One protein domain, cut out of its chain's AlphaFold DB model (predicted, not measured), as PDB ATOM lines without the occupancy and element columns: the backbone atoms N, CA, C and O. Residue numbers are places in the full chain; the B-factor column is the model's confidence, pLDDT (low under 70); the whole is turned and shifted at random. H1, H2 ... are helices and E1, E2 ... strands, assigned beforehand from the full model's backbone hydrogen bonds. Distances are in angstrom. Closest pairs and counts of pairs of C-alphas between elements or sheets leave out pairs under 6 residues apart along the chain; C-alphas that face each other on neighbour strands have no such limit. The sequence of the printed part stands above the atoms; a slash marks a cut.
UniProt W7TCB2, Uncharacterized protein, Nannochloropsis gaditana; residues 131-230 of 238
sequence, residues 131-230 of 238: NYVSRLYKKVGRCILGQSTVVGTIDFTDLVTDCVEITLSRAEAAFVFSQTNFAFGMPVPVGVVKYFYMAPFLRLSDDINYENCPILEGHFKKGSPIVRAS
ATOM      1  N   ASN A 131      -8.180 -25.172   0.413       82.50
ATOM      2  CA  ASN A 131      -9.608 -25.480   0.579       82.50
ATOM      3  C   ASN A 131     -10.155 -26.243  -0.628       82.50
ATOM      4  O   ASN A 131     -11.019 -27.114  -0.478       82.50
ATOM      5  N   TYR A 132      -9.676 -25.905  -1.821       83.12
ATOM      6  CA  TYR A 132      -9.996 -26.597  -3.054       83.12
ATOM      7  C   TYR A 132      -9.408 -28.012  -3.071       83.12
ATOM      8  O   TYR A 132     -10.173 -28.969  -3.214       83.12
ATOM      9  N   VAL A 133      -8.116 -28.169  -2.762       84.31
ATOM     10  CA  VAL A 133      -7.464 -29.486  -2.600       84.31
ATOM     11  C   VAL A 133      -8.211 -30.351  -1.578       84.31
ATOM     12  O   VAL A 133      -8.610 -31.479  -1.871       84.31
ATOM     13  N   SER A 134      -8.524 -29.794  -0.401       88.31
ATOM     14  CA  SER A 134      -9.292 -30.496   0.639       88.31
ATOM     15  C   SER A 134     -10.672 -30.948   0.161       88.31
ATOM     16  O   SER A 134     -11.209 -31.944   0.643       88.31
ATOM     17  N   ARG A 135     -11.301 -30.202  -0.752       89.62
ATOM     18  CA  ARG A 135     -12.616 -30.545  -1.304       89.62
ATOM     19  C   ARG A 135     -12.522 -31.706  -2.282       89.62
ATOM     20  O   ARG A 135     -13.391 -32.573  -2.229       89.62
ATOM     21  N   LEU A 136     -11.496 -31.725  -3.132       89.44
ATOM     22  CA  LEU A 136     -11.254 -32.826  -4.062       89.44
ATOM     23  C   LEU A 136     -10.979 -34.117  -3.300       89.44
ATOM     24  O   LEU A 136     -11.733 -35.078  -3.433       89.44
ATOM     25  N   TYR A 137     -10.013 -34.106  -2.386       91.06
ATOM     26  CA  TYR A 137      -9.679 -35.309  -1.631       91.06
ATOM     27  C   TYR A 137     -10.767 -35.736  -0.625       91.06
ATOM     28  O   TYR A 137     -10.811 -36.898  -0.229       91.06
ATOM     29  N   LYS A 138     -11.717 -34.864  -0.249       93.00
ATOM     30  CA  LYS A 138     -12.951 -35.294   0.441       93.00
ATOM     31  C   LYS A 138     -13.853 -36.160  -0.439       93.00
ATOM     32  O   LYS A 138     -14.509 -37.051   0.098       93.00
ATOM     33  N   LYS A 139     -13.931 -35.886  -1.749       93.31
ATOM     34  CA  LYS A 139     -14.665 -36.736  -2.703       93.31
ATOM     35  C   LYS A 139     -13.943 -38.077  -2.849       93.31
ATOM     36  O   LYS A 139     -14.554 -39.110  -2.594       93.31
ATOM     37  N   VAL A 140     -12.637 -38.032  -3.122       91.75
ATOM     38  CA  VAL A 140     -11.769 -39.214  -3.267       91.75
ATOM     39  C   VAL A 140     -11.819 -40.090  -2.013       91.75
ATOM     40  O   VAL A 140     -12.095 -41.280  -2.089       91.75
ATOM     41  N   GLY A 141     -11.686 -39.491  -0.828       90.62
ATOM     42  CA  GLY A 141     -11.735 -40.198   0.450       90.62
ATOM     43  C   GLY A 141     -13.024 -40.986   0.694       90.62
ATOM     44  O   GLY A 141     -13.007 -41.991   1.398       90.62
ATOM     45  N   ARG A 142     -14.159 -40.560   0.124       91.69
ATOM     46  CA  ARG A 142     -15.411 -41.322   0.244       91.69
ATOM     47  C   ARG A 142     -15.386 -42.586  -0.606       91.69
ATOM     48  O   ARG A 142     -15.997 -43.561  -0.193       91.69
ATOM     49  N   CYS A 143     -14.701 -42.552  -1.749       91.25
ATOM     50  CA  CYS A 143     -14.479 -43.725  -2.588       91.25
ATOM     51  C   CYS A 143     -13.523 -44.716  -1.921       91.25
ATOM     52  O   CYS A 143     -13.801 -45.903  -1.958       91.25
ATOM     53  N   ILE A 144     -12.471 -44.234  -1.249       90.00
ATOM     54  CA  ILE A 144     -11.472 -45.079  -0.570       90.00
ATOM     55  C   ILE A 144     -12.104 -45.956   0.525       90.00
ATOM     56  O   ILE A 144     -11.748 -47.123   0.682       90.00
ATOM     57  N   LEU A 145     -13.031 -45.404   1.317       89.62
ATOM     58  CA  LEU A 145     -13.655 -46.137   2.422       89.62
ATOM     59  C   LEU A 145     -14.479 -47.324   1.907       89.62
ATOM     60  O   LEU A 145     -15.441 -47.152   1.166       89.62
ATOM     61  N   GLY A 146     -14.150 -48.523   2.387       86.06
ATOM     62  CA  GLY A 146     -14.804 -49.773   1.994       86.06
ATOM     63  C   GLY A 146     -14.128 -50.500   0.831       86.06
ATOM     64  O   GLY A 146     -14.506 -51.635   0.550       86.06
ATOM     65  N   GLN A 147     -13.113 -49.901   0.207       88.44
ATOM     66  CA  GLN A 147     -12.299 -50.563  -0.813       88.44
ATOM     67  C   GLN A 147     -11.242 -51.454  -0.172       88.44
ATOM     68  O   GLN A 147     -10.915 -51.301   1.007       88.44
ATOM     69  N   SER A 148     -10.730 -52.415  -0.938       83.62
ATOM     70  CA  SER A 148      -9.754 -53.391  -0.452       83.62
ATOM     71  C   SER A 148      -8.365 -53.094  -0.994       83.62
ATOM     72  O   SER A 148      -8.208 -52.870  -2.188       83.62
ATOM     73  N   THR A 149      -7.362 -53.150  -0.121       78.62
ATOM     74  CA  THR A 149      -5.944 -53.169  -0.508       78.62
ATOM     75  C   THR A 149      -5.404 -54.593  -0.408       78.62
ATOM     76  O   THR A 149      -5.814 -55.361   0.469       78.62
ATOM     77  N   VAL A 150      -4.501 -54.973  -1.311       75.94
ATOM     78  CA  VAL A 150      -3.939 -56.330  -1.399       75.94
ATOM     79  C   VAL A 150      -2.437 -56.231  -1.644       75.94
ATOM     80  O   VAL A 150      -2.003 -55.561  -2.581       75.94
ATOM     81  N   VAL A 151      -1.638 -56.916  -0.818       71.75
ATOM     82  CA  VAL A 151      -0.168 -56.921  -0.942       71.75
ATOM     83  C   VAL A 151       0.242 -57.360  -2.343       71.75
ATOM     84  O   VAL A 151      -0.139 -58.439  -2.788       71.75
ATOM     85  N   GLY A 152       1.051 -56.537  -3.012       64.38
ATOM     86  CA  GLY A 152       1.592 -56.846  -4.335       64.38
ATOM     87  C   GLY A 152       0.581 -56.758  -5.482       64.38
ATOM     88  O   GLY A 152       0.900 -57.206  -6.578       64.38
ATOM     89  N   THR A 153      -0.626 -56.224  -5.254       69.81
ATOM     90  CA  THR A 153      -1.626 -56.022  -6.321       69.81
ATOM     91  C   THR A 153      -2.197 -54.612  -6.327       69.81
ATOM     92  O   THR A 153      -2.187 -53.980  -7.371       69.81
ATOM     93  N   ILE A 154      -2.703 -54.133  -5.188       70.94
ATOM     94  CA  ILE A 154      -3.273 -52.786  -5.060       70.94
ATOM     95  C   ILE A 154      -2.827 -52.240  -3.714       70.94
ATOM     96  O   ILE A 154      -3.298 -52.706  -2.665       70.94
ATOM     97  N   ASP A 155      -1.918 -51.272  -3.739       80.44
ATOM     98  CA  ASP A 155      -1.574 -50.519  -2.543       80.44
ATOM     99  C   ASP A 155      -2.532 -49.330  -2.332       80.44
ATOM    100  O   ASP A 155      -3.494 -49.108  -3.069       80.44
ATOM    101  N   PHE A 156      -2.341 -48.583  -1.245       80.44
ATOM    102  CA  PHE A 156      -3.218 -47.452  -0.940       80.44
ATOM    103  C   PHE A 156      -3.097 -46.305  -1.945       80.44
ATOM    104  O   PHE A 156      -4.064 -45.584  -2.166       80.44
ATOM    105  N   THR A 157      -1.916 -46.117  -2.525       82.00
ATOM    106  CA  THR A 157      -1.650 -45.082  -3.524       82.00
ATOM    107  C   THR A 157      -2.352 -45.422  -4.830       82.00
ATOM    108  O   THR A 157      -3.007 -44.549  -5.402       82.00
ATOM    109  N   ASP A 158      -2.299 -46.688  -5.246       80.81
ATOM    110  CA  ASP A 158      -3.047 -47.200  -6.401       80.81
ATOM    111  C   ASP A 158      -4.550 -46.983  -6.193       80.81
ATOM    112  O   ASP A 158      -5.228 -46.372  -7.014       80.81
ATOM    113  N   LEU A 159      -5.058 -47.351  -5.013       84.75
ATOM    114  CA  LEU A 159      -6.460 -47.138  -4.659       84.75
ATOM    115  C   LEU A 159      -6.868 -45.652  -4.676       84.75
ATOM    116  O   LEU A 159      -7.973 -45.303  -5.099       84.75
ATOM    117  N   VAL A 160      -6.010 -44.755  -4.183       85.12
ATOM    118  CA  VAL A 160      -6.265 -43.307  -4.241       85.12
ATOM    119  C   VAL A 160      -6.313 -42.839  -5.694       85.12
ATOM    120  O   VAL A 160      -7.186 -42.036  -6.024       85.12
ATOM    121  N   THR A 161      -5.421 -43.348  -6.544       82.38
ATOM    122  CA  THR A 161      -5.359 -43.046  -7.983       82.38
ATOM    123  C   THR A 161      -6.652 -43.464  -8.680       82.38
ATOM    124  O   THR A 161      -7.320 -42.609  -9.264       82.38
ATOM    125  N   ASP A 162      -7.095 -44.707  -8.489       80.75
ATOM    126  CA  ASP A 162      -8.368 -45.203  -9.026       80.75
ATOM    127  C   ASP A 162      -9.546 -44.334  -8.564       80.75
ATOM    128  O   ASP A 162     -10.411 -43.920  -9.339       80.75
ATOM    129  N   CYS A 163      -9.579 -43.988  -7.274       86.50
ATOM    130  CA  CYS A 163     -10.635 -43.145  -6.728       86.50
ATOM    131  C   CYS A 163     -10.600 -41.705  -7.259       86.50
ATOM    132  O   CYS A 163     -11.658 -41.071  -7.342       86.50
ATOM    133  N   VAL A 164      -9.434 -41.162  -7.609       80.31
ATOM    134  CA  VAL A 164      -9.315 -39.861  -8.283       80.31
ATOM    135  C   VAL A 164      -9.977 -39.929  -9.656       80.31
ATOM    136  O   VAL A 164     -10.832 -39.091  -9.945       80.31
ATOM    137  N   GLU A 165      -9.657 -40.947 -10.448       77.94
ATOM    138  CA  GLU A 165     -10.195 -41.122 -11.801       77.94
ATOM    139  C   GLU A 165     -11.707 -41.377 -11.811       77.94
ATOM    140  O   GLU A 165     -12.427 -40.836 -12.649       77.94
ATOM    141  N   ILE A 166     -12.213 -42.145 -10.841       82.12
ATOM    142  CA  ILE A 166     -13.641 -42.478 -10.739       82.12
ATOM    143  C   ILE A 166     -14.475 -41.293 -10.233       82.12
ATOM    144  O   ILE A 166     -15.611 -41.098 -10.672       82.12
ATOM    145  N   THR A 167     -13.975 -40.528  -9.254       87.50
ATOM    146  CA  THR A 167     -14.812 -39.551  -8.526       87.50
ATOM    147  C   THR A 167     -14.697 -38.115  -9.013       87.50
ATOM    148  O   THR A 167     -15.616 -37.318  -8.778       87.50
ATOM    149  N   LEU A 168     -13.572 -37.747  -9.619       78.31
ATOM    150  CA  LEU A 168     -13.307 -36.379 -10.035       78.31
ATOM    151  C   LEU A 168     -13.628 -36.195 -11.518       78.31
ATOM    152  O   LEU A 168     -13.554 -37.122 -12.317       78.31
ATOM    153  N   SER A 169     -13.982 -34.969 -11.912       69.62
ATOM    154  CA  SER A 169     -13.995 -34.657 -13.348       69.62
ATOM    155  C   SER A 169     -12.574 -34.742 -13.914       69.62
ATOM    156  O   SER A 169     -11.611 -34.515 -13.186       69.62
ATOM    157  N   ARG A 170     -12.426 -34.976 -15.221       59.84
ATOM    158  CA  ARG A 170     -11.104 -35.129 -15.865       59.84
ATOM    159  C   ARG A 170     -10.127 -33.999 -15.536       59.84
ATOM    160  O   ARG A 170      -8.982 -34.243 -15.182       59.84
ATOM    161  N   ALA A 171     -10.598 -32.757 -15.566       61.78
ATOM    162  CA  ALA A 171      -9.770 -31.599 -15.241       61.78
ATOM    163  C   ALA A 171      -9.453 -31.478 -13.735       61.78
ATOM    164  O   ALA A 171      -8.396 -30.977 -13.368       61.78
ATOM    165  N   GLU A 172     -10.337 -31.949 -12.849       72.38
ATOM    166  CA  GLU A 172     -10.035 -32.074 -11.414       72.38
ATOM    167  C   GLU A 172      -8.994 -33.182 -11.159       72.38
ATOM    168  O   GLU A 172      -8.101 -32.986 -10.340       72.38
ATOM    169  N   ALA A 173      -9.076 -34.312 -11.871       66.38
ATOM    170  CA  ALA A 173      -8.105 -35.403 -11.788       66.38
ATOM    171  C   ALA A 173      -6.723 -34.972 -12.304       66.38
ATOM    172  O   ALA A 173      -5.729 -35.129 -11.600       66.38
ATOM    173  N   ALA A 174      -6.666 -34.323 -13.472       61.88
ATOM    174  CA  ALA A 174      -5.432 -33.758 -14.018       61.88
ATOM    175  C   ALA A 174      -4.786 -32.746 -13.057       61.88
ATOM    176  O   ALA A 174      -3.573 -32.774 -12.848       61.88
ATOM    177  N   PHE A 175      -5.590 -31.888 -12.416       71.56
ATOM    178  CA  PHE A 175      -5.102 -30.995 -11.365       71.56
ATOM    179  C   PHE A 175      -4.521 -31.775 -10.178       71.56
ATOM    180  O   PHE A 175      -3.434 -31.445  -9.716       71.56
ATOM    181  N   VAL A 176      -5.208 -32.814  -9.691       73.75
ATOM    182  CA  VAL A 176      -4.717 -33.623  -8.564       73.75
ATOM    183  C   VAL A 176      -3.380 -34.278  -8.896       73.75
ATOM    184  O   VAL A 176      -2.444 -34.138  -8.113       73.75
ATOM    185  N   PHE A 177      -3.253 -34.921 -10.056       67.31
ATOM    186  CA  PHE A 177      -2.024 -35.622 -10.437       67.31
ATOM    187  C   PHE A 177      -0.839 -34.692 -10.711       67.31
ATOM    188  O   PHE A 177       0.306 -35.083 -10.499       67.31
ATOM    189  N   SER A 178      -1.095 -33.464 -11.165       61.34
ATOM    190  CA  SER A 178      -0.030 -32.516 -11.510       61.34
ATOM    191  C   SER A 178       0.351 -31.570 -10.370       61.34
ATOM    192  O   SER A 178       1.526 -31.252 -10.203       61.34
ATOM    193  N   GLN A 179      -0.628 -31.106  -9.589       66.12
ATOM    194  CA  GLN A 179      -0.457 -30.019  -8.616       66.12
ATOM    195  C   GLN A 179      -0.550 -30.477  -7.171       66.12
ATOM    196  O   GLN A 179      -0.335 -29.680  -6.259       66.12
ATOM    197  N   THR A 180      -0.887 -31.737  -6.926       68.12
ATOM    198  CA  THR A 180      -1.021 -32.234  -5.566       68.12
ATOM    199  C   THR A 180      -0.320 -33.559  -5.403       68.12
ATOM    200  O   THR A 180      -0.098 -34.305  -6.349       68.12
ATOM    201  N   ASN A 181       0.057 -33.838  -4.172       70.81
ATOM    202  CA  ASN A 181       0.446 -35.165  -3.742       70.81
ATOM    203  C   ASN A 181       0.089 -35.253  -2.247       70.81
ATOM    204  O   ASN A 181      -0.423 -34.290  -1.665       70.81
ATOM    205  N   PHE A 182       0.251 -36.411  -1.627       75.31
ATOM    206  CA  PHE A 182      -0.158 -36.636  -0.254       75.31
ATOM    207  C   PHE A 182       0.820 -37.552   0.468       75.31
ATOM    208  O   PHE A 182       1.394 -38.472  -0.104       75.31
ATOM    209  N   ALA A 183       0.974 -37.309   1.764       76.12
ATOM    210  CA  ALA A 183       1.535 -38.288   2.682       76.12
ATOM    211  C   ALA A 183       0.397 -39.028   3.397       76.12
ATOM    212  O   ALA A 183      -0.686 -38.475   3.600       76.12
ATOM    213  N   PHE A 184       0.635 -40.263   3.822       73.00
ATOM    214  CA  PHE A 184      -0.279 -41.013   4.681       73.00
ATOM    215  C   PHE A 184       0.445 -41.410   5.969       73.00
ATOM    216  O   PHE A 184       1.628 -41.733   5.956       73.00
ATOM    217  N   GLY A 185      -0.253 -41.302   7.102       53.34
ATOM    218  CA  GLY A 185       0.371 -41.342   8.430       53.34
ATOM    219  C   GLY A 185       0.233 -42.653   9.198       53.34
ATOM    220  O   GLY A 185       0.602 -42.687  10.363       53.34
ATOM    221  N   MET A 186      -0.330 -43.709   8.607       58.75
ATOM    222  CA  MET A 186      -0.471 -45.011   9.274       58.75
ATOM    223  C   MET A 186      -0.210 -46.162   8.299       58.75
ATOM    224  O   MET A 186      -0.472 -45.991   7.105       58.75
ATOM    225  N   PRO A 187       0.260 -47.333   8.778       54.09
ATOM    226  CA  PRO A 187       0.342 -48.527   7.950       54.09
ATOM    227  C   PRO A 187      -1.061 -48.838   7.442       54.09
ATOM    228  O   PRO A 187      -1.970 -49.074   8.237       54.09
ATOM    229  N   VAL A 188      -1.252 -48.782   6.128       60.00
ATOM    230  CA  VAL A 188      -2.540 -49.116   5.526       60.00
ATOM    231  C   VAL A 188      -2.704 -50.624   5.681       60.00
ATOM    232  O   VAL A 188      -1.918 -51.377   5.102       60.00
ATOM    233  N   PRO A 189      -3.647 -51.089   6.519       55.94
ATOM    234  CA  PRO A 189      -3.787 -52.510   6.748       55.94
ATOM    235  C   PRO A 189      -4.288 -53.152   5.459       55.94
ATOM    236  O   PRO A 189      -5.283 -52.711   4.884       55.94
ATOM    237  N   VAL A 190      -3.601 -54.210   5.039       72.62
ATOM    238  CA  VAL A 190      -4.053 -55.100   3.969       72.62
ATOM    239  C   VAL A 190      -5.486 -55.535   4.273       72.62
ATOM    240  O   VAL A 190      -5.792 -55.955   5.393       72.62
ATOM    241  N   GLY A 191      -6.363 -55.434   3.279       82.00
ATOM    242  CA  GLY A 191      -7.793 -55.690   3.411       82.00
ATOM    243  C   GLY A 191      -8.640 -54.424   3.287       82.00
ATOM    244  O   GLY A 191      -8.252 -53.445   2.652       82.00
ATOM    245  N   VAL A 192      -9.852 -54.479   3.844       86.94
ATOM    246  CA  VAL A 192     -10.863 -53.425   3.674       86.94
ATOM    247  C   VAL A 192     -10.486 -52.167   4.455       86.94
ATOM    248  O   VAL A 192     -10.388 -52.191   5.686       86.94
ATOM    249  N   VAL A 193     -10.382 -51.040   3.753       86.56
ATOM    250  CA  VAL A 193     -10.086 -49.730   4.333       86.56
ATOM    251  C   VAL A 193     -11.297 -49.219   5.115       86.56
ATOM    252  O   VAL A 193     -12.268 -48.703   4.561       86.56
ATOM    253  N   LYS A 194     -11.242 -49.352   6.443       87.06
ATOM    254  CA  LYS A 194     -12.263 -48.816   7.369       87.06
ATOM    255  C   LYS A 194     -11.925 -47.425   7.903       87.06
ATOM    256  O   LYS A 194     -12.799 -46.748   8.449       87.06
ATOM    257  N   TYR A 195     -10.659 -47.042   7.784       86.69
ATOM    258  CA  TYR A 195     -10.091 -45.851   8.383       86.69
ATOM    259  C   TYR A 195      -8.868 -45.382   7.594       86.69
ATOM    260  O   TYR A 195      -8.082 -46.225   7.168       86.69
ATOM    261  N   PHE A 196      -8.679 -44.070   7.434       85.38
ATOM    262  CA  PHE A 196      -7.442 -43.517   6.877       85.38
ATOM    263  C   PHE A 196      -7.143 -42.101   7.384       85.38
ATOM    264  O   PHE A 196      -8.053 -41.342   7.734       85.38
ATOM    265  N   TYR A 197      -5.862 -41.733   7.294       86.06
ATOM    266  CA  TYR A 197      -5.377 -40.356   7.344       86.06
ATOM    267  C   TYR A 197      -4.562 -40.030   6.093       86.06
ATOM    268  O   TYR A 197      -3.643 -40.770   5.748       86.06
ATOM    269  N   MET A 198      -4.866 -38.901   5.455       84.06
ATOM    270  CA  MET A 198      -4.106 -38.360   4.326       84.06
ATOM    271  C   MET A 198      -3.749 -36.900   4.588       84.06
ATOM    272  O   MET A 198      -4.604 -36.110   4.977       84.06
ATOM    273  N   ALA A 199      -2.503 -36.529   4.340       85.12
ATOM    274  CA  ALA A 199      -1.992 -35.170   4.421       85.12
ATOM    275  C   ALA A 199      -1.674 -34.680   2.999       85.12
ATOM    276  O   ALA A 199      -0.548 -34.865   2.532       85.12
ATOM    277  N   PRO A 200      -2.664 -34.123   2.276       83.19
ATOM    278  CA  PRO A 200      -2.428 -33.579   0.952       83.19
ATOM    279  C   PRO A 200      -1.597 -32.297   1.032       83.19
ATOM    280  O   PRO A 200      -1.682 -31.540   2.002       83.19
ATOM    281  N   PHE A 201      -0.847 -32.017  -0.020       77.25
ATOM    282  CA  PHE A 201      -0.144 -30.759  -0.207       77.25
ATOM    283  C   PHE A 201      -0.331 -30.251  -1.632       77.25
ATOM    284  O   PHE A 201      -0.463 -31.029  -2.577       77.25
ATOM    285  N   LEU A 202      -0.366 -28.929  -1.761       75.50
ATOM    286  CA  LEU A 202      -0.424 -28.216  -3.028       75.50
ATOM    287  C   LEU A 202       0.999 -27.844  -3.433       75.50
ATOM    288  O   LEU A 202       1.670 -27.116  -2.702       75.50
ATOM    289  N   ARG A 203       1.462 -28.325  -4.582       66.31
ATOM    290  CA  ARG A 203       2.731 -27.888  -5.162       66.31
ATOM    291  C   ARG A 203       2.591 -26.454  -5.651       66.31
ATOM    292  O   ARG A 203       1.579 -26.077  -6.238       66.31
ATOM    293  N   LEU A 204       3.598 -25.646  -5.354       61.09
ATOM    294  CA  LEU A 204       3.732 -24.302  -5.881       61.09
ATOM    295  C   LEU A 204       4.678 -24.335  -7.084       61.09
ATOM    296  O   LEU A 204       5.279 -25.345  -7.426       61.09
ATOM    297  N   SER A 205       4.781 -23.189  -7.735       49.91
ATOM    298  CA  SER A 205       5.318 -22.996  -9.080       49.91
ATOM    299  C   SER A 205       6.738 -23.420  -9.398       49.91
ATOM    300  O   SER A 205       7.155 -23.297 -10.542       49.91
ATOM    301  N   ASP A 206       7.518 -23.770  -8.392       46.31
ATOM    302  CA  ASP A 206       8.945 -24.036  -8.520       46.31
ATOM    303  C   ASP A 206       9.299 -25.483  -8.171       46.31
ATOM    304  O   ASP A 206      10.465 -25.760  -7.912       46.31
ATOM    305  N   ASP A 207       8.304 -26.383  -8.128       46.91
ATOM    306  CA  ASP A 207       8.402 -27.815  -7.779       46.91
ATOM    307  C   ASP A 207       9.037 -28.127  -6.406       46.91
ATOM    308  O   ASP A 207       9.033 -29.274  -5.951       46.91
ATOM    309  N   ILE A 208       9.541 -27.108  -5.712       53.88
ATOM    310  CA  ILE A 208      10.272 -27.185  -4.449       53.88
ATOM    311  C   ILE A 208       9.386 -26.685  -3.312       53.88
ATOM    312  O   ILE A 208       9.373 -27.272  -2.228       53.88
ATOM    313  N   ASN A 209       8.632 -25.608  -3.535       56.88
ATOM    314  CA  ASN A 209       7.726 -25.076  -2.533       56.88
ATOM    315  C   ASN A 209       6.365 -25.766  -2.605       56.88
ATOM    316  O   ASN A 209       5.819 -26.030  -3.675       56.88
ATOM    317  N   TYR A 210       5.786 -26.018  -1.437       69.75
ATOM    318  CA  TYR A 210       4.459 -26.599  -1.306       69.75
ATOM    319  C   TYR A 210       3.700 -25.968  -0.138       69.75
ATOM    320  O   TYR A 210       4.287 -25.517   0.848       69.75
ATOM    321  N   GLU A 211       2.374 -25.944  -0.245       75.06
ATOM    322  CA  GLU A 211       1.465 -25.577   0.836       75.06
ATOM    323  C   GLU A 211       0.863 -26.854   1.432       75.06
ATOM    324  O   GLU A 211       0.192 -27.625   0.743       75.06
ATOM    325  N   ASN A 212       1.103 -27.091   2.724       81.25
ATOM    326  CA  ASN A 212       0.480 -28.201   3.440       81.25
ATOM    327  C   ASN A 212      -1.015 -27.941   3.603       81.25
ATOM    328  O   ASN A 212      -1.423 -26.986   4.270       81.25
ATOM    329  N   CYS A 213      -1.833 -28.824   3.042       84.12
ATOM    330  CA  CYS A 213      -3.272 -28.705   3.137       84.12
ATOM    331  C   CYS A 213      -3.816 -29.413   4.390       84.12
ATOM    332  O   CYS A 213      -3.149 -30.261   4.988       84.12
ATOM    333  N   PRO A 214      -5.038 -29.056   4.830       86.88
ATOM    334  CA  PRO A 214      -5.715 -29.731   5.929       86.88
ATOM    335  C   PRO A 214      -5.688 -31.256   5.801       86.88
ATOM    336  O   PRO A 214      -6.063 -31.810   4.766       86.88
ATOM    337  N   ILE A 215      -5.307 -31.932   6.886       86.81
ATOM    338  CA  ILE A 215      -5.296 -33.394   6.947       86.81
ATOM    339  C   ILE A 215      -6.717 -33.908   6.798       86.81
ATOM    340  O   ILE A 215      -7.649 -33.415   7.437       86.81
ATOM    341  N   LEU A 216      -6.875 -34.925   5.971       88.50
ATOM    342  CA  LEU A 216      -8.121 -35.624   5.770       88.50
ATOM    343  C   LEU A 216      -8.150 -36.900   6.578       88.50
ATOM    344  O   LEU A 216      -7.233 -37.713   6.533       88.50
ATOM    345  N   GLU A 217      -9.253 -37.070   7.284       89.31
ATOM    346  CA  GLU A 217      -9.553 -38.263   8.051       89.31
ATOM    347  C   GLU A 217     -10.835 -38.880   7.513       89.31
ATOM    348  O   GLU A 217     -11.874 -38.207   7.445       89.31
ATOM    349  N   GLY A 218     -10.754 -40.157   7.152       89.50
ATOM    350  CA  GLY A 218     -11.888 -40.960   6.722       89.50
ATOM    351  C   GLY A 218     -12.198 -42.064   7.718       89.50
ATOM    352  O   GLY A 218     -11.296 -42.770   8.157       89.50
ATOM    353  N   HIS A 219     -13.473 -42.237   8.059       89.69
ATOM    354  CA  HIS A 219     -13.955 -43.350   8.879       89.69
ATOM    355  C   HIS A 219     -15.435 -43.639   8.623       89.69
ATOM    356  O   HIS A 219     -16.180 -42.784   8.144       89.69
ATOM    357  N   PHE A 220     -15.897 -44.825   9.016       87.94
ATOM    358  CA  PHE A 220     -17.327 -45.123   9.066       87.94
ATOM    359  C   PHE A 220     -17.942 -44.651  10.387       87.94
ATOM    360  O   PHE A 220     -17.470 -44.998  11.468       87.94
ATOM    361  N   LYS A 221     -19.049 -43.909  10.317       88.88
ATOM    362  CA  LYS A 221     -19.881 -43.573  11.479       88.88
ATOM    363  C   LYS A 221     -21.286 -44.099  11.239       88.88
ATOM    364  O   LYS A 221     -21.950 -43.673  10.300       88.88
ATOM    365  N   LYS A 222     -21.742 -45.017  12.099       86.88
ATOM    366  CA  LYS A 222     -23.054 -45.683  11.972       86.88
ATOM    367  C   LYS A 222     -23.281 -46.291  10.571       86.88
ATOM    368  O   LYS A 222     -24.359 -46.167  10.010       86.88
ATOM    369  N   GLY A 223     -22.243 -46.900   9.992       81.31
ATOM    370  CA  GLY A 223     -22.303 -47.527   8.665       81.31
ATOM    371  C   GLY A 223     -22.169 -46.574   7.471       81.31
ATOM    372  O   GLY A 223     -22.029 -47.045   6.351       81.31
ATOM    373  N   SER A 224     -22.147 -45.253   7.677       86.94
ATOM    374  CA  SER A 224     -21.941 -44.282   6.594       86.94
ATOM    375  C   SER A 224     -20.492 -43.782   6.543       86.94
ATOM    376  O   SER A 224     -19.926 -43.484   7.602       86.94
ATOM    377  N   PRO A 225     -19.886 -43.644   5.348       89.19
ATOM    378  CA  PRO A 225     -18.548 -43.086   5.206       89.19
ATOM    379  C   PRO A 225     -18.556 -41.585   5.516       89.19
ATOM    380  O   PRO A 225     -19.329 -40.808   4.948       89.19
ATOM    381  N   ILE A 226     -17.673 -41.163   6.414       92.06
ATOM    382  CA  ILE A 226     -17.438 -39.764   6.762       92.06
ATOM    383  C   ILE A 226     -15.999 -39.424   6.420       92.06
ATOM    384  O   ILE A 226     -15.078 -40.106   6.852       92.06
ATOM    385  N   VAL A 227     -15.818 -38.319   5.696       91.00
ATOM    386  CA  VAL A 227     -14.502 -37.737   5.425       91.00
ATOM    387  C   VAL A 227     -14.506 -36.289   5.884       91.00
ATOM    388  O   VAL A 227     -15.339 -35.488   5.442       91.00
ATOM    389  N   ARG A 228     -13.586 -35.946   6.784       90.25
ATOM    390  CA  ARG A 228     -13.455 -34.602   7.356       90.25
ATOM    391  C   ARG A 228     -12.056 -34.051   7.132       90.25
ATOM    392  O   ARG A 228     -11.093 -34.799   7.111       90.25
ATOM    393  N   ALA A 229     -11.978 -32.730   6.993       86.06
ATOM    394  CA  ALA A 229     -10.711 -32.014   7.051       86.06
ATOM    395  C   ALA A 229     -10.479 -31.566   8.492       86.06
ATOM    396  O   ALA A 229     -11.321 -30.865   9.058       86.06
ATOM    397  N   SER A 230      -9.363 -31.988   9.068       77.19
ATOM    398  CA  SER A 230      -8.841 -31.475  10.324       77.19
ATOM    399  C   SER A 230      -8.211 -30.106  10.078       77.19
ATOM    400  O   SER A 230      -7.440 -29.930   9.134       77.19
TER     401      SER A 230
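Overview. This is residues 131 to 230 of the 238 residues of an uncharacterized protein of Nannochloropsis gaditana (UniProt W7TCB2). A twisted sheet of five strands curls round the helix H1, while H2 crosses H1 on the side away from E5 and H3 stands beside the strands. The turn between E2 and E3 and the turn between E4 and E5 lie at opposite ends of the longest axis. The printed part has 100 residues, with named helices H1 to H3, then strands E1 to E5; its class is mixed, helices and strands. The sheet is branched and antiparallel, and the whole is compact, with a radius of gyration of the C-alphas of 13.2 A and spans of 39 by 30 by 26 A.

Along the chain. Find C-alpha 195 at (-10.091, -45.851, 8.383), where E2, residues 195 to 203, begins its 25.9 A. The other strands are E1, residues 180 to 184, E3, 210 to 212, E4, 216 to 221, and E5, 224 to 229. H1, residues 131 to 144, begins at (-9.608, -25.480, 0.579) and runs 19.7 A; H2 is residues 156 to 167 and H3 170 to 179.

Arrangement. Look beside E2: E1 lies on one side, E3 and E4 on the other. E1, E2 and E3 form a meander, each strand the antiparallel neighbour of the one before; N 199 and O 183, 2.8 A, and N 211 and O 202, 2.8 A, are within hydrogen-bond range. So are N 216 and O 198, 2.7 A, between E4 and E2, and N 226 and O 219, 2.8 A, in the hairpin E4 and E5. H1 is on the sheet, Lys 138 and Val 227 having C-alphas 5.8 A apart, the closest to E5. Residues 139 to 144 of H1 touch H2, about perpendicular at 76 degrees; the closest C-alphas, of Val 140 and Cys 163, are 5.4 A apart. H2 only grazes the sheet with residues 156 to 160; H3 is at the sheet's level. Every O i to N i+4 pair is within range in H2 and H3, and 8 of 10 in H1.

Size, cuts and confidence. The two farthest C-alphas, of Asp 206 and Lys 222, are 43.7 A apart. The printed part has no cut, and the link H1 to H2 is long. Mean pLDDT of the printed part is 78.1; 24 residues are under 70, among them 203 to 210.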